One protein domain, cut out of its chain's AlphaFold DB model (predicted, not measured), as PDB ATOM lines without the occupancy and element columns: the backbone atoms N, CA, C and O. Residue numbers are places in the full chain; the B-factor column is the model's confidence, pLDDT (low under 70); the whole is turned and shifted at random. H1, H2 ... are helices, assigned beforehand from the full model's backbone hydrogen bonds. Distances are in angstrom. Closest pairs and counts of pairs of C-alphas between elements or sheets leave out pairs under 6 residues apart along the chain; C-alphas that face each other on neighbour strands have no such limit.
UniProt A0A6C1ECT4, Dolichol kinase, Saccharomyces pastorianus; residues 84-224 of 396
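Overview. This is residues 84 to 224 of the 396 residues of the protein "Dolichol kinase" of Saccharomyces pastorianus (UniProt A0A6C1ECT4). The longest helix, H1, surrounds the core helix H3 together with H4, H5, H6 and H2, in an up-and-down bundle, each helix running against the one before. The printed part has 141 residues with six named helices, H1 to H6, and no named strand: all helix. It is compact, with radius of gyration of the C-alphas 14.5 A and spans of 42 by 31 by 26 A.

Along the chain. H1, residues 84 to 109, begins at C-alpha (-43.931, -44.614, -38.241) and measures 37.2 A. H2 is 119 to 133, H3 135 to 151, H4 154 to 171, H5 174 to 198, 36.5 A, and H6 205 to 221, ending at C-alpha (-29.742, -54.862, -30.879).

Arrangement. H3, the hub, touches H1 at a shallow tilt of 7 degrees, the same way; their closest C-alphas, Ile 87 and Thr 139, are 5.5 A apart. H5 and H6, a hairpin, touch at a steep tilt of 42 degrees, closest at C-alphas Ser 191 and Ser 212, 5.1 A. H1 and H5 are apart. Every O i to N i+4 pair is within hydrogen-bond range in H1, H4 and H6; 9 of 11 are in H2, 19 of 21 in H5, and 5 of 13 in H3, beside 12 of 14 O i to N i+3 pairs.

Size, cuts and confidence. The printed part has no cut and no long link. Residues 109 to 118, 151 to 154 and 200 to 202 have pLDDT under 70.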
ATOM      1  N   TYR A  84     -44.449 -45.098 -36.945       72.31
ATOM      2  CA  TYR A  84     -43.931 -44.614 -38.241       72.31
ATOM      3  C   TYR A  84     -43.655 -43.110 -38.300       72.31
ATOM      4  O   TYR A  84     -42.611 -42.699 -38.800       72.31
ATOM      5  N   LYS A  85     -44.542 -42.268 -37.748       70.81
ATOM      6  CA  LYS A  85     -44.325 -40.809 -37.724       70.81
ATOM      7  C   LYS A  85     -43.022 -40.456 -37.001       70.81
ATOM      8  O   LYS A  85     -42.269 -39.622 -37.491       70.81
ATOM      9  N   LYS A  86     -42.735 -41.113 -35.871       73.50
ATOM     10  CA  LYS A  86     -41.477 -40.924 -35.133       73.50
ATOM     11  C   LYS A  86     -40.275 -41.406 -35.947       73.50
ATOM     12  O   LYS A  86     -39.302 -40.668 -36.052       73.50
ATOM     13  N   ILE A  87     -40.371 -42.575 -36.587       81.81
ATOM     14  CA  ILE A  87     -39.317 -43.120 -37.459       81.81
ATOM     15  C   ILE A  87     -38.981 -42.153 -38.605       81.81
ATOM     16  O   ILE A  87     -37.812 -41.825 -38.803       81.81
ATOM     17  N   PHE A  88     -39.985 -41.648 -39.330       80.81
ATOM     18  CA  PHE A  88     -39.769 -40.725 -40.449       80.81
ATOM     19  C   PHE A  88     -39.261 -39.352 -39.997       80.81
ATOM     20  O   PHE A  88     -38.381 -38.795 -40.649       80.81
ATOM     21  N   VAL A  89     -39.753 -38.819 -38.871       77.25
ATOM     22  CA  VAL A  89     -39.211 -37.579 -38.287       77.25
ATOM     23  C   VAL A  89     -37.748 -37.773 -37.887       77.25
ATOM     24  O   VAL A  89     -36.916 -36.933 -38.216       77.25
ATOM     25  N   ASN A  90     -37.401 -38.892 -37.250       85.12
ATOM     26  CA  ASN A  90     -36.020 -39.207 -36.889       85.12
ATOM     27  C   ASN A  90     -35.117 -39.327 -38.130       85.12
ATOM     28  O   ASN A  90     -34.042 -38.734 -38.168       85.12
ATOM     29  N   ALA A  91     -35.577 -40.020 -39.174       84.06
ATOM     30  CA  ALA A  91     -34.872 -40.123 -40.451       84.06
ATOM     31  C   ALA A  91     -34.668 -38.761 -41.124       84.06
ATOM     32  O   ALA A  91     -33.574 -38.471 -41.611       84.06
ATOM     33  N   PHE A  92     -35.680 -37.896 -41.084       78.75
ATOM     34  CA  PHE A  92     -35.583 -36.532 -41.591       78.75
ATOM     35  C   PHE A  92     -34.558 -35.699 -40.809       78.75
ATOM     36  O   PHE A  92     -33.701 -35.060 -41.416       78.75
ATOM     37  N   VAL A  93     -34.588 -35.747 -39.473       83.25
ATOM     38  CA  VAL A  93     -33.629 -35.023 -38.621       83.25
ATOM     39  C   VAL A  93     -32.200 -35.517 -38.855       83.25
ATOM     40  O   VAL A  93     -31.296 -34.702 -39.024       83.25
ATOM     41  N   VAL A  94     -31.984 -36.833 -38.938       85.56
ATOM     42  CA  VAL A  94     -30.673 -37.409 -39.285       85.56
ATOM     43  C   VAL A  94     -30.214 -36.942 -40.667       85.56
ATOM     44  O   VAL A  94     -29.060 -36.538 -40.819       85.56
ATOM     45  N   GLY A  95     -31.109 -36.920 -41.658       80.75
ATOM     46  CA  GLY A  95     -30.826 -36.387 -42.990       80.75
ATOM     47  C   GLY A  95     -30.395 -34.917 -42.962       80.75
ATOM     48  O   GLY A  95     -29.382 -34.565 -43.567       80.75
ATOM     49  N   LEU A  96     -31.095 -34.071 -42.198       80.31
ATOM     50  CA  LEU A  96     -30.727 -32.664 -42.008       80.31
ATOM     51  C   LEU A  96     -29.359 -32.505 -41.339       80.31
ATOM     52  O   LEU A  96     -28.573 -31.665 -41.774       80.31
ATOM     53  N   ILE A  97     -29.046 -33.321 -40.328       84.62
ATOM     54  CA  ILE A  97     -27.728 -33.312 -39.675       84.62
ATOM     55  C   ILE A  97     -26.637 -33.669 -40.689       84.62
ATOM     56  O   ILE A  97     -25.633 -32.963 -40.775       84.62
ATOM     57  N   MET A  98     -26.832 -34.716 -41.498       81.56
ATOM     58  CA  MET A  98     -25.861 -35.085 -42.531       81.56
ATOM     59  C   MET A  98     -25.649 -33.954 -43.542       81.56
ATOM     60  O   MET A  98     -24.504 -33.607 -43.826       81.56
ATOM     61  N   ILE A  99     -26.729 -33.345 -44.048       80.19
ATOM     62  CA  ILE A  99     -26.651 -32.208 -44.976       80.19
ATOM     63  C   ILE A  99     -25.917 -31.034 -44.319       80.19
ATOM     64  O   ILE A  99     -25.015 -30.463 -44.927       80.19
ATOM     65  N   GLY A 100     -26.238 -30.712 -43.063       80.75
ATOM     66  CA  GLY A 100     -25.580 -29.653 -42.301       80.75
ATOM     67  C   GLY A 100     -24.073 -29.871 -42.174       80.75
ATOM     68  O   GLY A 100     -23.292 -28.973 -42.485       80.75
ATOM     69  N   VAL A 101     -23.641 -31.084 -41.812       79.19
ATOM     70  CA  VAL A 101     -22.211 -31.430 -41.731       79.19
ATOM     71  C   VAL A 101     -21.530 -31.325 -43.100       79.19
ATOM     72  O   VAL A 101     -20.401 -30.838 -43.199       79.19
ATOM     73  N   VAL A 102     -22.211 -31.731 -44.176       76.81
ATOM     74  CA  VAL A 102     -21.699 -31.596 -45.550       76.81
ATOM     75  C   VAL A 102     -21.552 -30.131 -45.959       76.81
ATOM     76  O   VAL A 102     -20.528 -29.772 -46.538       76.81
ATOM     77  N   LEU A 103     -22.520 -29.276 -45.623       76.50
ATOM     78  CA  LEU A 103     -22.477 -27.840 -45.908       76.50
ATOM     79  C   LEU A 103     -21.353 -27.136 -45.142       76.50
ATOM     80  O   LEU A 103     -20.604 -26.365 -45.739       76.50
ATOM     81  N   ILE A 104     -21.173 -27.452 -43.853       77.50
ATOM     82  CA  ILE A 104     -20.048 -26.945 -43.049       77.50
ATOM     83  C   ILE A 104     -18.719 -27.310 -43.719       77.50
ATOM     84  O   ILE A 104     -17.815 -26.483 -43.844       77.50
ATOM     85  N   LYS A 105     -18.601 -28.547 -44.207       71.31
ATOM     86  CA  LYS A 105     -17.395 -29.024 -44.885       71.31
ATOM     87  C   LYS A 105     -17.165 -28.323 -46.225       71.31
ATOM     88  O   LYS A 105     -16.033 -27.923 -46.498       71.31
ATOM     89  N   TYR A 106     -18.222 -28.159 -47.023       72.69
ATOM     90  CA  TYR A 106     -18.188 -27.424 -48.287       72.69
ATOM     91  C   TYR A 106     -17.698 -25.991 -48.077       72.69
ATOM     92  O   TYR A 106     -16.819 -25.528 -48.803       72.69
ATOM     93  N   TRP A 107     -18.186 -25.327 -47.026       75.94
ATOM     94  CA  TRP A 107     -17.741 -23.987 -46.657       75.94
ATOM     95  C   TRP A 107     -16.252 -23.948 -46.290       75.94
ATOM     96  O   TRP A 107     -15.540 -23.025 -46.672       75.94
ATOM     97  N   GLN A 108     -15.758 -24.955 -45.565       75.00
ATOM     98  CA  GLN A 108     -14.371 -24.979 -45.093       75.00
ATOM     99  C   GLN A 108     -13.340 -25.412 -46.153       75.00
ATOM    100  O   GLN A 108     -12.190 -24.993 -46.063       75.00
ATOM    101  N   HIS A 109     -13.694 -26.288 -47.104       66.50
ATOM    102  CA  HIS A 109     -12.720 -26.938 -48.007       66.50
ATOM    103  C   HIS A 109     -13.090 -26.871 -49.505       66.50
ATOM    104  O   HIS A 109     -12.375 -27.441 -50.335       66.50
ATOM    105  N   GLY A 110     -14.168 -26.175 -49.878       63.28
ATOM    106  CA  GLY A 110     -14.594 -25.994 -51.271       63.28
ATOM    107  C   GLY A 110     -15.165 -27.259 -51.934       63.28
ATOM    108  O   GLY A 110     -15.361 -28.296 -51.303       63.28
ATOM    109  N   SER A 111     -15.436 -27.203 -53.245       56.09
ATOM    110  CA  SER A 111     -16.205 -28.245 -53.964       56.09
ATOM    111  C   SER A 111     -15.563 -29.640 -54.002       56.09
ATOM    112  O   SER A 111     -16.262 -30.629 -54.216       56.09
ATOM    113  N   ARG A 112     -14.257 -29.763 -53.724       53.94
ATOM    114  CA  ARG A 112     -13.564 -31.065 -53.636       53.94
ATOM    115  C   ARG A 112     -13.977 -31.894 -52.415       53.94
ATOM    116  O   ARG A 112     -13.572 -33.047 -52.300       53.94
ATOM    117  N   SER A 113     -14.756 -31.326 -51.492       56.50
ATOM    118  CA  SER A 113     -15.144 -31.983 -50.245       56.50
ATOM    119  C   SER A 113     -16.525 -32.643 -50.270       56.50
ATOM    120  O   SER A 113     -16.923 -33.201 -49.238       56.50
ATOM    121  N   ILE A 114     -17.252 -32.558 -51.389       59.75
ATOM    122  CA  ILE A 114     -18.602 -33.119 -51.536       59.75
ATOM    123  C   ILE A 114     -18.532 -34.651 -51.371       59.75
ATOM    124  O   ILE A 114     -17.610 -35.280 -51.900       59.75
ATOM    125  N   PRO A 115     -19.444 -35.268 -50.596       63.53
ATOM    126  CA  PRO A 115     -19.472 -36.714 -50.425       63.53
ATOM    127  C   PRO A 115     -19.660 -37.428 -51.762       63.53
ATOM    128  O   PRO A 115     -20.384 -36.949 -52.634       63.53
ATOM    129  N   LYS A 116     -19.058 -38.612 -51.901       67.38
ATOM    130  CA  LYS A 116     -19.382 -39.505 -53.017       67.38
ATOM    131  C   LYS A 116     -20.865 -39.863 -52.956       67.38
ATOM    132  O   LYS A 116     -21.411 -39.987 -51.855       67.38
ATOM    133  N   PHE A 117     -21.473 -40.090 -54.119       65.44
ATOM    134  CA  PHE A 117     -22.854 -40.566 -54.226       65.44
ATOM    135  C   PHE A 117     -23.105 -41.808 -53.355       65.44
ATOM    136  O   PHE A 117     -24.169 -41.934 -52.760       65.44
ATOM    137  N   ASP A 118     -22.081 -42.644 -53.154       67.56
ATOM    138  CA  ASP A 118     -22.138 -43.825 -52.289       67.56
ATOM    139  C   ASP A 118     -22.584 -43.523 -50.843       67.56
ATOM    140  O   ASP A 118     -23.124 -44.381 -50.145       67.56
ATOM    141  N   THR A 119     -22.423 -42.275 -50.393       71.81
ATOM    142  CA  THR A 119     -22.900 -41.816 -49.080       71.81
ATOM    143  C   THR A 119     -24.418 -41.946 -48.957       71.81
ATOM    144  O   THR A 119     -24.917 -42.217 -47.866       71.81
ATOM    145  N   VAL A 120     -25.165 -41.835 -50.061       73.75
ATOM    146  CA  VAL A 120     -26.615 -42.065 -50.081       73.75
ATOM    147  C   VAL A 120     -26.951 -43.497 -49.645       73.75
ATOM    148  O   VAL A 120     -27.899 -43.679 -48.885       73.75
ATOM    149  N   TYR A 121     -26.145 -44.504 -50.010       75.38
ATOM    150  CA  TYR A 121     -26.370 -45.895 -49.578       75.38
ATOM    151  C   TYR A 121     -26.189 -46.098 -48.089       75.38
ATOM    152  O   TYR A 121     -26.935 -46.872 -47.492       75.38
ATOM    153  N   SER A 122     -25.225 -45.390 -47.494       78.50
ATOM    154  CA  SER A 122     -24.994 -45.461 -46.052       78.50
ATOM    155  C   SER A 122     -26.232 -45.069 -45.255       78.50
ATOM    156  O   SER A 122     -26.454 -45.621 -44.183       78.50
ATOM    157  N   PHE A 123     -27.059 -44.173 -45.804       83.12
ATOM    158  CA  PHE A 123     -28.341 -43.815 -45.218       83.12
ATOM    159  C   PHE A 123     -29.461 -44.761 -45.645       83.12
ATOM    160  O   PHE A 123     -30.181 -45.316 -44.818       83.12
ATOM    161  N   TYR A 124     -29.589 -44.955 -46.954       82.75
ATOM    162  CA  TYR A 124     -30.713 -45.650 -47.553       82.75
ATOM    163  C   TYR A 124     -30.825 -47.110 -47.116       82.75
ATOM    164  O   TYR A 124     -31.898 -47.568 -46.727       82.75
ATOM    165  N   LEU A 125     -29.711 -47.845 -47.174       82.50
ATOM    166  CA  LEU A 125     -29.709 -49.291 -47.001       82.50
ATOM    167  C   LEU A 125     -30.037 -49.691 -45.550       82.50
ATOM    168  O   LEU A 125     -30.970 -50.475 -45.370       82.50
ATOM    169  N   PRO A 126     -29.394 -49.129 -44.504       85.12
ATOM    170  CA  PRO A 126     -29.770 -49.427 -43.122       85.12
ATOM    171  C   PRO A 126     -31.195 -48.986 -42.783       85.12
ATOM    172  O   PRO A 126     -31.901 -49.717 -42.090       85.12
ATOM    173  N   PHE A 127     -31.634 -47.823 -43.281       86.31
ATOM    174  CA  PHE A 127     -32.981 -47.313 -43.029       86.31
ATOM    175  C   PHE A 127     -34.050 -48.228 -43.631       86.31
ATOM    176  O   PHE A 127     -34.921 -48.707 -42.910       86.31
ATOM    177  N   MET A 128     -33.960 -48.525 -44.929       81.50
ATOM    178  CA  MET A 128     -35.000 -49.275 -45.634       81.50
ATOM    179  C   MET A 128     -35.030 -50.750 -45.258       81.50
ATOM    180  O   MET A 128     -36.114 -51.311 -45.117       81.50
ATOM    181  N   ILE A 129     -33.870 -51.380 -45.043       80.38
ATOM    182  CA  ILE A 129     -33.832 -52.769 -44.567       80.38
ATOM    183  C   ILE A 129     -34.483 -52.864 -43.186       80.38
ATOM    184  O   ILE A 129     -35.316 -53.740 -42.967       80.38
ATOM    185  N   SER A 130     -34.167 -51.945 -42.273       84.94
ATOM    186  CA  SER A 130     -34.788 -51.954 -40.945       84.94
ATOM    187  C   SER A 130     -36.283 -51.668 -41.036       84.94
ATOM    188  O   SER A 130     -37.077 -52.393 -40.454       84.94
ATOM    189  N   LEU A 131     -36.696 -50.680 -41.832       82.12
ATOM    190  CA  LEU A 131     -38.104 -50.311 -41.957       82.12
ATOM    191  C   LEU A 131     -38.965 -51.479 -42.453       82.12
ATOM    192  O   LEU A 131     -40.070 -51.681 -41.948       82.12
ATOM    193  N   LEU A 132     -38.449 -52.248 -43.418       77.06
ATOM    194  CA  LEU A 132     -39.166 -53.354 -44.054       77.06
ATOM    195  C   LEU A 132     -39.117 -54.666 -43.259       77.06
ATOM    196  O   LEU A 132     -40.073 -55.439 -43.341       77.06
ATOM    197  N   PHE A 133     -38.024 -54.940 -42.536       73.88
ATOM    198  CA  PHE A 133     -37.783 -56.252 -41.916       73.88
ATOM    199  C   PHE A 133     -37.687 -56.233 -40.383       73.88
ATOM    200  O   PHE A 133     -37.928 -57.268 -39.768       73.88
ATOM    201  N   ASP A 134     -37.357 -55.097 -39.763       76.88
ATOM    202  CA  ASP A 134     -37.224 -54.940 -38.308       76.88
ATOM    203  C   ASP A 134     -37.578 -53.505 -37.865       76.88
ATOM    204  O   ASP A 134     -36.729 -52.684 -37.489       76.88
ATOM    205  N   THR A 135     -38.871 -53.173 -37.973       77.94
ATOM    206  CA  THR A 135     -39.401 -51.827 -37.706       77.94
ATOM    207  C   THR A 135     -38.977 -51.262 -36.336       77.94
ATOM    208  O   THR A 135     -38.570 -50.097 -36.305       77.94
ATOM    209  N   PRO A 136     -38.973 -52.033 -35.223       80.31
ATOM    210  CA  PRO A 136     -38.522 -51.541 -33.915       80.31
ATOM    211  C   PRO A 136     -37.077 -51.017 -33.906       80.31
ATOM    212  O   PRO A 136     -36.792 -49.982 -33.301       80.31
ATOM    213  N   SER A 137     -36.169 -51.673 -34.631       83.94
ATOM    214  CA  SER A 137     -34.750 -51.292 -34.699       83.94
ATOM    215  C   SER A 137     -34.468 -50.148 -35.679       83.94
ATOM    216  O   SER A 137     -33.352 -49.628 -35.740       83.94
ATOM    217  N   THR A 138     -35.468 -49.697 -36.442       86.44
ATOM    218  CA  THR A 138     -35.276 -48.679 -37.489       86.44
ATOM    219  C   THR A 138     -34.799 -47.351 -36.915       86.44
ATOM    220  O   THR A 138     -33.880 -46.736 -37.458       86.44
ATOM    221  N   THR A 139     -35.361 -46.918 -35.785       87.31
ATOM    222  CA  THR A 139     -34.984 -45.649 -35.146       87.31
ATOM    223  C   THR A 139     -33.518 -45.652 -34.716       87.31
ATOM    224  O   THR A 139     -32.794 -44.705 -35.025       87.31
ATOM    225  N   ILE A 140     -33.052 -46.727 -34.064       89.75
ATOM    226  CA  ILE A 140     -31.654 -46.828 -33.629       89.75
ATOM    227  C   ILE A 140     -30.713 -46.955 -34.828       89.75
ATOM    228  O   ILE A 140     -29.744 -46.205 -34.906       89.75
ATOM    229  N   ASN A 141     -31.041 -47.788 -35.820       90.62
ATOM    230  CA  ASN A 141     -30.226 -47.937 -37.028       90.62
ATOM    231  C   ASN A 141     -30.072 -46.620 -37.779       90.62
ATOM    232  O   ASN A 141     -28.981 -46.306 -38.242       90.62
ATOM    233  N   THR A 142     -31.125 -45.804 -37.804       88.81
ATOM    234  CA  THR A 142     -31.080 -44.472 -38.409       88.81
ATOM    235  C   THR A 142     -30.116 -43.536 -37.674       88.81
ATOM    236  O   THR A 142     -29.370 -42.792 -38.303       88.81
ATOM    237  N   ILE A 143     -30.063 -43.600 -36.340       90.69
ATOM    238  CA  ILE A 143     -29.120 -42.812 -35.529       90.69
ATOM    239  C   ILE A 143     -27.674 -43.292 -35.744       90.69
ATOM    240  O   ILE A 143     -26.749 -42.477 -35.831       90.69
ATOM    241  N   LEU A 144     -27.462 -44.605 -35.872       91.00
ATOM    242  CA  LEU A 144     -26.136 -45.189 -36.095       91.00
ATOM    243  C   LEU A 144     -25.525 -44.795 -37.452       91.00
ATOM    244  O   LEU A 144     -24.301 -44.749 -37.563       91.00
ATOM    245  N   ILE A 145     -26.334 -44.433 -38.458       89.75
ATOM    246  CA  ILE A 145     -25.856 -43.941 -39.768       89.75
ATOM    247  C   ILE A 145     -24.929 -42.732 -39.616       89.75
ATOM    248  O   ILE A 145     -23.946 -42.621 -40.349       89.75
ATOM    249  N   LEU A 146     -25.187 -41.858 -38.634       87.12
ATOM    250  CA  LEU A 146     -24.361 -40.670 -38.394       87.12
ATOM    251  C   LEU A 146     -22.878 -41.020 -38.163       87.12
ATOM    252  O   LEU A 146     -22.009 -40.198 -38.453       87.12
ATOM    253  N   SER A 147     -22.561 -42.253 -37.748       86.31
ATOM    254  CA  SER A 147     -21.188 -42.740 -37.594       86.31
ATOM    255  C   SER A 147     -20.387 -42.808 -38.909       86.31
ATOM    256  O   SER A 147     -19.154 -42.773 -38.845       86.31
ATOM    257  N   VAL A 148     -21.011 -42.772 -40.101       82.44
ATOM    258  CA  VAL A 148     -20.277 -42.551 -41.374       82.44
ATOM    259  C   VAL A 148     -19.492 -41.243 -41.311       82.44
ATOM    260  O   VAL A 148     -18.362 -41.155 -41.800       82.44
ATOM    261  N   MET A 149     -20.062 -40.229 -40.663       77.69
ATOM    262  CA  MET A 149     -19.470 -38.903 -40.570       77.69
ATOM    263  C   MET A 149     -18.360 -38.832 -39.501       77.69
ATOM    264  O   MET A 149     -17.636 -37.845 -39.438       77.69
ATOM    265  N   ASN A 150     -18.117 -39.891 -38.716       70.75
ATOM    266  CA  ASN A 150     -16.996 -39.915 -37.765       70.75
ATOM    267  C   ASN A 150     -15.616 -40.012 -38.436       70.75
ATOM    268  O   ASN A 150     -14.600 -39.869 -37.769       70.75
ATOM    269  N   SER A 151     -15.527 -40.242 -39.748       62.72
ATOM    270  CA  SER A 151     -14.228 -40.265 -40.446       62.72
ATOM    271  C   SER A 151     -13.633 -38.879 -40.718       62.72
ATOM    272  O   SER A 151     -12.581 -38.781 -41.352       62.72
ATOM    273  N   TYR A 152     -14.302 -37.808 -40.295       66.56
ATOM    274  CA  TYR A 152     -13.815 -36.440 -40.454       66.56
ATOM    275  C   TYR A 152     -12.952 -35.998 -39.258       66.56
ATOM    276  O   TYR A 152     -12.531 -36.816 -38.441       66.56
ATOM    277  N   LYS A 153     -12.643 -34.696 -39.184       68.31
ATOM    278  CA  LYS A 153     -11.850 -34.091 -38.101       68.31
ATOM    279  C   LYS A 153     -12.515 -34.293 -36.734       68.31
ATOM    280  O   LYS A 153     -13.736 -34.416 -36.654       68.31
ATOM    281  N   TRP A 154     -11.705 -34.239 -35.676       68.75
ATOM    282  CA  TRP A 154     -12.133 -34.372 -34.280       68.75
ATOM    283  C   TRP A 154     -13.349 -33.504 -33.928       68.75
ATOM    284  O   TRP A 154     -14.296 -34.011 -33.336       68.75
ATOM    285  N   ASP A 155     -13.397 -32.250 -34.385       73.00
ATOM    286  CA  ASP A 155     -14.520 -31.337 -34.100       73.00
ATOM    287  C   ASP A 155     -15.865 -31.856 -34.639       73.00
ATOM    288  O   ASP A 155     -16.905 -31.748 -33.989       73.00
ATOM    289  N   VAL A 156     -15.846 -32.486 -35.819       76.94
ATOM    290  CA  VAL A 156     -17.040 -33.076 -36.439       76.94
ATOM    291  C   VAL A 156     -17.432 -34.373 -35.731       76.94
ATOM    292  O   VAL A 156     -18.620 -34.645 -35.585       76.94
ATOM    293  N   GLN A 157     -16.459 -35.150 -35.247       80.31
ATOM    294  CA  GLN A 157     -16.729 -36.373 -34.484       80.31
ATOM    295  C   GLN A 157     -17.475 -36.071 -33.181       80.31
ATOM    296  O   GLN A 157     -18.458 -36.737 -32.861       80.31
ATOM    297  N   PHE A 158     -17.060 -35.026 -32.456       82.62
ATOM    298  CA  PHE A 158     -17.763 -34.592 -31.248       82.62
ATOM    299  C   PHE A 158     -19.199 -34.156 -31.547       82.62
ATOM    300  O   PHE A 158     -20.119 -34.589 -30.854       82.62
ATOM    301  N   LEU A 159     -19.408 -33.365 -32.607       85.12
ATOM    302  CA  LEU A 159     -20.745 -32.947 -33.040       85.12
ATOM    303  C   LEU A 159     -21.640 -34.152 -33.373       85.12
ATOM    304  O   LEU A 159     -22.805 -34.195 -32.975       85.12
ATOM    305  N   VAL A 160     -21.097 -35.138 -34.090       86.12
ATOM    306  CA  VAL A 160     -21.806 -36.358 -34.492       86.12
ATOM    307  C   VAL A 160     -22.205 -37.187 -33.274       86.12
ATOM    308  O   VAL A 160     -23.378 -37.524 -33.130       86.12
ATOM    309  N   ILE A 161     -21.265 -37.460 -32.366       87.25
ATOM    310  CA  ILE A 161     -21.522 -38.233 -31.143       87.25
ATOM    311  C   ILE A 161     -22.551 -37.514 -30.256       87.25
ATOM    312  O   ILE A 161     -23.501 -38.129 -29.774       87.25
ATOM    313  N   PHE A 162     -22.418 -36.196 -30.092       89.75
ATOM    314  CA  PHE A 162     -23.379 -35.384 -29.346       89.75
ATOM    315  C   PHE A 162     -24.784 -35.428 -29.965       89.75
ATOM    316  O   PHE A 162     -25.783 -35.568 -29.254       89.75
ATOM    317  N   SER A 163     -24.865 -35.367 -31.296       88.50
ATOM    318  CA  SER A 163     -26.127 -35.488 -32.029       88.50
ATOM    319  C   SER A 163     -26.755 -36.869 -31.838       88.50
ATOM    320  O   SER A 163     -27.959 -36.963 -31.613       88.50
ATOM    321  N   GLN A 164     -25.957 -37.943 -31.851       91.88
ATOM    322  CA  GLN A 164     -26.436 -39.308 -31.600       91.88
ATOM    323  C   GLN A 164     -27.024 -39.458 -30.193       91.88
ATOM    324  O   GLN A 164     -28.123 -39.993 -30.044       91.88
ATOM    325  N   PHE A 165     -26.345 -38.938 -29.167       90.31
ATOM    326  CA  PHE A 165     -26.864 -38.969 -27.797       90.31
ATOM    327  C   PHE A 165     -28.126 -38.124 -27.626       90.31
ATOM    328  O   PHE A 165     -29.074 -38.570 -26.980       90.31
ATOM    329  N   SER A 166     -28.172 -36.950 -28.257       89.12
ATOM    330  CA  SER A 166     -29.363 -36.095 -28.255       89.12
ATOM    331  C   SER A 166     -30.555 -36.813 -28.890       89.12
ATOM    332  O   SER A 166     -31.635 -36.861 -28.307       89.12
ATOM    333  N   LEU A 167     -30.358 -37.446 -30.050       90.00
ATOM    334  CA  LEU A 167     -31.408 -38.213 -30.721       90.00
ATOM    335  C   LEU A 167     -31.891 -39.394 -29.879       90.00
ATOM    336  O   LEU A 167     -33.095 -39.639 -29.842       90.00
ATOM    337  N   ILE A 168     -31.004 -40.093 -29.165       90.38
ATOM    338  CA  ILE A 168     -31.426 -41.163 -28.251       90.38
ATOM    339  C   ILE A 168     -32.278 -40.605 -27.111       90.38
ATOM    340  O   ILE A 168     -33.325 -41.170 -26.798       90.38
ATOM    341  N   TYR A 169     -31.867 -39.482 -26.522       88.31
ATOM    342  CA  TYR A 169     -32.593 -38.849 -25.425       88.31
ATOM    343  C   TYR A 169     -34.032 -38.469 -25.812       88.31
ATOM    344  O   TYR A 169     -34.956 -38.684 -25.025       88.31
ATOM    345  N   PHE A 170     -34.226 -37.946 -27.029       86.38
ATOM    346  CA  PHE A 170     -35.541 -37.532 -27.530       86.38
ATOM    347  C   PHE A 170     -36.405 -38.680 -28.067       86.38
ATOM    348  O   PHE A 170     -37.629 -38.583 -28.004       86.38
ATOM    349  N   ASN A 171     -35.806 -39.746 -28.610       85.12
ATOM    350  CA  ASN A 171     -36.565 -40.830 -29.243       85.12
ATOM    351  C   ASN A 171     -36.931 -41.980 -28.291       85.12
ATOM    352  O   ASN A 171     -37.919 -42.662 -28.559       85.12
ATOM    353  N   PHE A 172     -36.172 -42.206 -27.212       85.44
ATOM    354  CA  PHE A 172     -36.338 -43.374 -26.336       85.44
ATOM    355  C   PHE A 172     -36.687 -43.002 -24.888       85.44
ATOM    356  O   PHE A 172     -36.255 -41.971 -24.356       85.44
ATOM    357  N   GLU A 173     -37.460 -43.876 -24.240       84.94
ATOM    358  CA  GLU A 173     -37.840 -43.765 -22.830       84.94
ATOM    359  C   GLU A 173     -36.667 -44.081 -21.895       84.94
ATOM    360  O   GLU A 173     -35.701 -44.739 -22.277       84.94
ATOM    361  N   THR A 174     -36.739 -43.610 -20.645       79.50
ATOM    362  CA  THR A 174     -35.627 -43.688 -19.682       79.50
ATOM    363  C   THR A 174     -35.091 -45.109 -19.470       79.50
ATOM    364  O   THR A 174     -33.883 -45.251 -19.289       79.50
ATOM    365  N   GLY A 175     -35.947 -46.137 -19.540       79.88
ATOM    366  CA  GLY A 175     -35.545 -47.544 -19.408       79.88
ATOM    367  C   GLY A 175     -34.618 -48.024 -20.531       79.88
ATOM    368  O   GLY A 175     -33.582 -48.620 -20.255       79.88
ATOM    369  N   ASP A 176     -34.920 -47.664 -21.779       84.38
ATOM    370  CA  ASP A 176     -34.208 -48.179 -22.959       84.38
ATOM    371  C   ASP A 176     -32.989 -47.326 -23.343       84.38
ATOM    372  O   ASP A 176     -32.118 -47.753 -24.106       84.38
ATOM    373  N   ARG A 177     -32.893 -46.092 -22.824       89.25
ATOM    374  CA  ARG A 177     -31.814 -45.146 -23.168       89.25
ATOM    375  C   ARG A 177     -30.426 -45.722 -22.933       89.25
ATOM    376  O   ARG A 177     -29.561 -45.557 -23.792       89.25
ATOM    377  N   LEU A 178     -30.201 -46.371 -21.789       88.19
ATOM    378  CA  LEU A 178     -28.895 -46.951 -21.465       88.19
ATOM    379  C   LEU A 178     -28.516 -48.036 -22.466       88.19
ATOM    380  O   LEU A 178     -27.393 -48.036 -22.972       88.19
ATOM    381  N   GLU A 179     -29.468 -48.901 -22.805       88.50
ATOM    382  CA  GLU A 179     -29.248 -49.957 -23.779       88.50
ATOM    383  C   GLU A 179     -28.841 -49.354 -25.133       88.50
ATOM    384  O   GLU A 179     -27.822 -49.742 -25.704       88.50
ATOM    385  N   LYS A 180     -29.561 -48.336 -25.623       90.00
ATOM    386  CA  LYS A 180     -29.262 -47.712 -26.924       90.00
ATOM    387  C   LYS A 180     -27.971 -46.886 -26.921       90.00
ATOM    388  O   LYS A 180     -27.263 -46.872 -27.928       90.00
ATOM    389  N   ILE A 181     -27.616 -46.254 -25.799       90.69
ATOM    390  CA  ILE A 181     -26.321 -45.575 -25.607       90.69
ATOM    391  C   ILE A 181     -25.168 -46.573 -25.743       90.69
ATOM    392  O   ILE A 181     -24.212 -46.309 -26.475       90.69
ATOM    393  N   ILE A 182     -25.275 -47.736 -25.096       90.25
ATOM    394  CA  ILE A 182     -24.287 -48.813 -25.227       90.25
ATOM    395  C   ILE A 182     -24.198 -49.273 -26.690       90.25
ATOM    396  O   ILE A 182     -23.094 -49.432 -27.210       90.25
ATOM    397  N   GLY A 183     -25.330 -49.378 -27.395       89.75
ATOM    398  CA  GLY A 183     -25.365 -49.686 -28.830       89.75
ATOM    399  C   GLY A 183     -24.563 -48.703 -29.700       89.75
ATOM    400  O   GLY A 183     -23.818 -49.132 -30.585       89.75
ATOM    401  N   VAL A 184     -24.641 -47.394 -29.425       91.31
ATOM    402  CA  VAL A 184     -23.830 -46.367 -30.117       91.31
ATOM    403  C   VAL A 184     -22.341 -46.547 -29.836       91.31
ATOM    404  O   VAL A 184     -21.528 -46.470 -30.762       91.31
ATOM    405  N   ILE A 185     -21.974 -46.824 -28.582       90.69
ATOM    406  CA  ILE A 185     -20.579 -47.061 -28.191       90.69
ATOM    407  C   ILE A 185     -20.029 -48.291 -28.924       90.69
ATOM    408  O   ILE A 185     -18.966 -48.207 -29.541       90.69
ATOM    409  N   ILE A 186     -20.776 -49.400 -28.929       91.31
ATOM    410  CA  ILE A 186     -20.407 -50.631 -29.641       91.31
ATOM    411  C   ILE A 186     -20.237 -50.358 -31.142       91.31
ATOM    412  O   ILE A 186     -19.209 -50.727 -31.709       91.31
ATOM    413  N   ASN A 187     -21.184 -49.660 -31.782       92.56
ATOM    414  CA  ASN A 187     -21.090 -49.330 -33.209       92.56
ATOM    415  C   ASN A 187     -19.856 -48.475 -33.528       92.56
ATOM    416  O   ASN A 187     -19.151 -48.741 -34.500       92.56
ATOM    417  N   SER A 188     -19.564 -47.470 -32.698       88.44
ATOM    418  CA  SER A 188     -18.395 -46.603 -32.875       88.44
ATOM    419  C   SER A 188     -17.081 -47.384 -32.743       88.44
ATOM    420  O   SER A 188     -16.182 -47.241 -33.578       88.44
ATOM    421  N   LEU A 189     -16.989 -48.279 -31.750       89.31
ATOM    422  CA  LEU A 189     -15.836 -49.164 -31.562       89.31
ATOM    423  C   LEU A 189     -15.650 -50.110 -32.753       89.31
ATOM    424  O   LEU A 189     -14.549 -50.190 -33.299       89.31
ATOM    425  N   LEU A 190     -16.717 -50.781 -33.198       90.62
ATOM    426  CA  LEU A 190     -16.679 -51.683 -34.352       90.62
ATOM    427  C   LEU A 190     -16.291 -50.949 -35.638       90.62
ATOM    428  O   LEU A 190     -15.439 -51.433 -36.378       90.62
ATOM    429  N   SER A 191     -16.847 -49.758 -35.876       89.31
ATOM    430  CA  SER A 191     -16.496 -48.920 -37.029       89.31
ATOM    431  C   SER A 191     -15.009 -48.550 -37.022       89.31
ATOM    432  O   SER A 191     -14.340 -48.645 -38.049       89.31
ATOM    433  N   SER A 192     -14.460 -48.181 -35.860       85.12
ATOM    434  CA  SER A 192     -13.035 -47.861 -35.711       85.12
ATOM    435  C   SER A 192     -12.135 -49.078 -35.962       85.12
ATOM    436  O   SER A 192     -11.161 -48.991 -36.713       85.12
ATOM    437  N   ILE A 193     -12.498 -50.242 -35.406       85.94
ATOM    438  CA  ILE A 193     -11.775 -51.504 -35.615       85.94
ATOM    439  C   ILE A 193     -11.791 -51.896 -37.097       85.94
ATOM    440  O   ILE A 193     -10.739 -52.198 -37.656       85.94
ATOM    441  N   LEU A 194     -12.953 -51.846 -37.754       86.00
ATOM    442  CA  LEU A 194     -13.088 -52.190 -39.172       86.00
ATOM    443  C   LEU A 194     -12.282 -51.250 -40.071       86.00
ATOM    444  O   LEU A 194     -11.589 -51.727 -40.964       86.00
ATOM    445  N   LYS A 195     -12.285 -49.939 -39.800       85.12
ATOM    446  CA  LYS A 195     -11.445 -48.974 -40.533       85.12
ATOM    447  C   LYS A 195      -9.959 -49.272 -40.362       85.12
ATOM    448  O   LYS A 195      -9.196 -49.181 -41.323       85.12
ATOM    449  N   HIS A 196      -9.550 -49.640 -39.148       82.75
ATOM    450  CA  HIS A 196      -8.166 -49.988 -38.852       82.75
ATOM    451  C   HIS A 196      -7.726 -51.270 -39.576       82.75
ATOM    452  O   HIS A 196      -6.681 -51.270 -40.226       82.75
ATOM    453  N   ILE A 197      -8.541 -52.331 -39.522       80.88
ATOM    454  CA  ILE A 197      -8.274 -53.608 -40.203       80.88
ATOM    455  C   ILE A 197      -8.314 -53.423 -41.730       80.88
ATOM    456  O   ILE A 197      -7.398 -53.846 -42.435       80.88
ATOM    457  N   GLY A 198      -9.322 -52.708 -42.237       71.38
ATOM    458  CA  GLY A 198      -9.522 -52.417 -43.658       71.38
ATOM    459  C   GLY A 198      -8.430 -51.549 -44.287       71.38
ATOM    460  O   GLY A 198      -8.232 -51.572 -45.506       71.38
ATOM    461  N   GLN A 199      -7.694 -50.780 -43.473       73.38
ATOM    462  CA  GLN A 199      -6.708 -49.778 -43.905       73.38
ATOM    463  C   GLN A 199      -7.246 -48.793 -44.964       73.38
ATOM    464  O   GLN A 199      -6.460 -48.220 -45.717       73.38
ATOM    465  N   LEU A 200      -8.574 -48.639 -45.069       64.50
ATOM    466  CA  LEU A 200      -9.266 -47.917 -46.147       64.50
ATOM    467  C   LEU A 200      -8.893 -48.376 -47.574       64.50
ATOM    468  O   LEU A 200      -9.060 -47.625 -48.533       64.50
ATOM    469  N   LYS A 201      -8.360 -49.599 -47.716       65.25
ATOM    470  CA  LYS A 201      -7.965 -50.199 -49.001       65.25
ATOM    471  C   LYS A 201      -8.981 -51.228 -49.485       65.25
ATOM    472  O   LYS A 201      -9.341 -51.214 -50.654       65.25
ATOM    473  N   SER A 202      -9.389 -52.134 -48.597       66.31
ATOM    474  CA  SER A 202     -10.365 -53.202 -48.874       66.31
ATOM    475  C   SER A 202     -11.785 -52.820 -48.461       66.31
ATOM    476  O   SER A 202     -12.735 -53.239 -49.109       66.31
ATOM    477  N   LEU A 203     -11.909 -52.028 -47.395       73.00
ATOM    478  CA  LEU A 203     -13.161 -51.500 -46.866       73.00
ATOM    479  C   LEU A 203     -13.057 -49.988 -46.824       73.00
ATOM    480  O   LEU A 203     -12.185 -49.457 -46.131       73.00
ATOM    481  N   ASP A 204     -13.928 -49.296 -47.548       78.94
ATOM    482  CA  ASP A 204     -13.984 -47.849 -47.448       78.94
ATOM    483  C   ASP A 204     -14.701 -47.401 -46.154       78.94
ATOM    484  O   ASP A 204     -15.085 -48.200 -45.289       78.94
ATOM    485  N   ASN A 205     -14.832 -46.088 -45.964       81.25
ATOM    486  CA  ASN A 205     -15.503 -45.544 -44.783       81.25
ATOM    487  C   ASN A 205     -17.003 -45.899 -44.726       81.25
ATOM    488  O   ASN A 205     -17.553 -46.060 -43.637       81.25
ATOM    489  N   ILE A 206     -17.657 -45.993 -45.883       82.69
ATOM    490  CA  ILE A 206     -19.082 -46.303 -46.002       82.69
ATOM    491  C   ILE A 206     -19.299 -47.784 -45.696       82.69
ATOM    492  O   ILE A 206     -20.111 -48.102 -44.827       82.69
ATOM    493  N   ASP A 207     -18.506 -48.664 -46.303       83.69
ATOM    494  CA  ASP A 207     -18.512 -50.106 -46.072       83.69
ATOM    495  C   ASP A 207     -18.283 -50.413 -44.593       83.69
ATOM    496  O   ASP A 207     -19.046 -51.153 -43.974       83.69
ATOM    497  N   SER A 208     -17.275 -49.777 -43.987       87.06
ATOM    498  CA  SER A 208     -16.955 -49.958 -42.568       87.06
ATOM    499  C   SER A 208     -18.123 -49.574 -41.655       87.06
ATOM    500  O   SER A 208     -18.329 -50.212 -40.625       87.06
ATOM    501  N   ASN A 209     -18.896 -48.546 -42.018       89.12
ATOM    502  CA  ASN A 209     -20.077 -48.145 -41.259       89.12
ATOM    503  C   ASN A 209     -21.272 -49.081 -41.484       89.12
ATOM    504  O   ASN A 209     -21.990 -49.405 -40.544       89.12
ATOM    505  N   LEU A 210     -21.492 -49.538 -42.719       89.19
ATOM    506  CA  LEU A 210     -22.545 -50.512 -43.017       89.19
ATOM    507  C   LEU A 210     -22.303 -51.826 -42.264       89.19
ATOM    508  O   LEU A 210     -23.211 -52.341 -41.609       89.19
ATOM    509  N   PHE A 211     -21.065 -52.328 -42.282       89.50
ATOM    510  CA  PHE A 211     -20.680 -53.510 -41.515       89.50
ATOM    511  C   PHE A 211     -20.744 -53.276 -40.004       89.50
ATOM    512  O   PHE A 211     -21.141 -54.191 -39.285       89.50
ATOM    513  N   SER A 212     -20.408 -52.082 -39.499       91.56
ATOM    514  CA  SER A 212     -20.524 -51.808 -38.063       91.56
ATOM    515  C   SER A 212     -21.980 -51.815 -37.596       91.56
ATOM    516  O   SER A 212     -22.271 -52.460 -36.595       91.56
ATOM    517  N   ILE A 213     -22.902 -51.204 -38.352       91.38
ATOM    518  CA  ILE A 213     -24.342 -51.237 -38.042       91.38
ATOM    519  C   ILE A 213     -24.851 -52.681 -38.057       91.38
ATOM    520  O   ILE A 213     -25.537 -53.110 -37.131       91.38
ATOM    521  N   LEU A 214     -24.476 -53.453 -39.082       90.50
ATOM    522  CA  LEU A 214     -24.841 -54.863 -39.197       90.50
ATOM    523  C   LEU A 214     -24.354 -55.679 -37.989       90.50
ATOM    524  O   LEU A 214     -25.130 -56.422 -37.392       90.50
ATOM    525  N   LEU A 215     -23.086 -55.523 -37.606       90.38
ATOM    526  CA  LEU A 215     -22.500 -56.228 -36.467       90.38
ATOM    527  C   LEU A 215     -23.126 -55.796 -35.137       90.38
ATOM    528  O   LEU A 215     -23.407 -56.656 -34.307       90.38
ATOM    529  N   THR A 216     -23.404 -54.504 -34.942       91.44
ATOM    530  CA  THR A 216     -24.123 -54.008 -33.758       91.44
ATOM    531  C   THR A 216     -25.522 -54.610 -33.670       91.44
ATOM    532  O   THR A 216     -25.949 -55.009 -32.585       91.44
ATOM    533  N   ASN A 217     -26.214 -54.767 -34.799       90.00
ATOM    534  CA  ASN A 217     -27.520 -55.416 -34.818       90.00
ATOM    535  C   ASN A 217     -27.453 -56.896 -34.452       90.00
ATOM    536  O   ASN A 217     -28.237 -57.355 -33.628       90.00
ATOM    537  N   ILE A 218     -26.494 -57.632 -35.012       88.50
ATOM    538  CA  ILE A 218     -26.327 -59.065 -34.738       88.50
ATOM    539  C   ILE A 218     -25.914 -59.314 -33.282       88.50
ATOM    540  O   ILE A 218     -26.418 -60.232 -32.632       88.50
ATOM    541  N   LEU A 219     -24.963 -58.530 -32.772       87.19
ATOM    542  CA  LEU A 219     -24.359 -58.771 -31.465       87.19
ATOM    543  C   LEU A 219     -25.212 -58.241 -30.315       87.19
ATOM    544  O   LEU A 219     -25.220 -58.865 -29.254       87.19
ATOM    545  N   TYR A 220     -25.907 -57.121 -30.521       86.94
ATOM    546  CA  TYR A 220     -26.487 -56.355 -29.424       86.94
ATOM    547  C   TYR A 220     -27.969 -56.004 -29.607       86.94
ATOM    548  O   TYR A 220     -28.747 -56.278 -28.705       86.94
ATOM    549  N   VAL A 221     -28.378 -55.427 -30.743       81.75
ATOM    550  CA  VAL A 221     -29.742 -54.862 -30.879       81.75
ATOM    551  C   VAL A 221     -30.813 -55.924 -31.148       81.75
ATOM    552  O   VAL A 221     -31.943 -55.763 -30.700       81.75
ATOM    553  N   SER A 222     -30.500 -56.986 -31.897       80.94
ATOM    554  CA  SER A 222     -31.496 -57.976 -32.317       80.94
ATOM    555  C   SER A 222     -31.528 -59.205 -31.403       80.94
ATOM    556  O   SER A 222     -30.512 -59.865 -31.159       80.94
ATOM    557  N   GLU A 223     -32.738 -59.553 -30.968       75.25
ATOM    558  CA  GLU A 223     -33.061 -60.747 -30.174       75.25
ATOM    559  C   GLU A 223     -33.691 -61.869 -31.022       75.25
ATOM    560  O   GLU A 223     -34.410 -62.733 -30.521       75.25
ATOM    561  N   ALA A 224     -33.463 -61.863 -32.339       78.44
ATOM    562  CA  ALA A 224     -34.091 -62.831 -33.229       78.44
ATOM    563  C   ALA A 224     -33.722 -64.281 -32.857       78.44
ATOM    564  O   ALA A 224     -32.561 -64.673 -32.855       78.44
TER     565      ALA A 224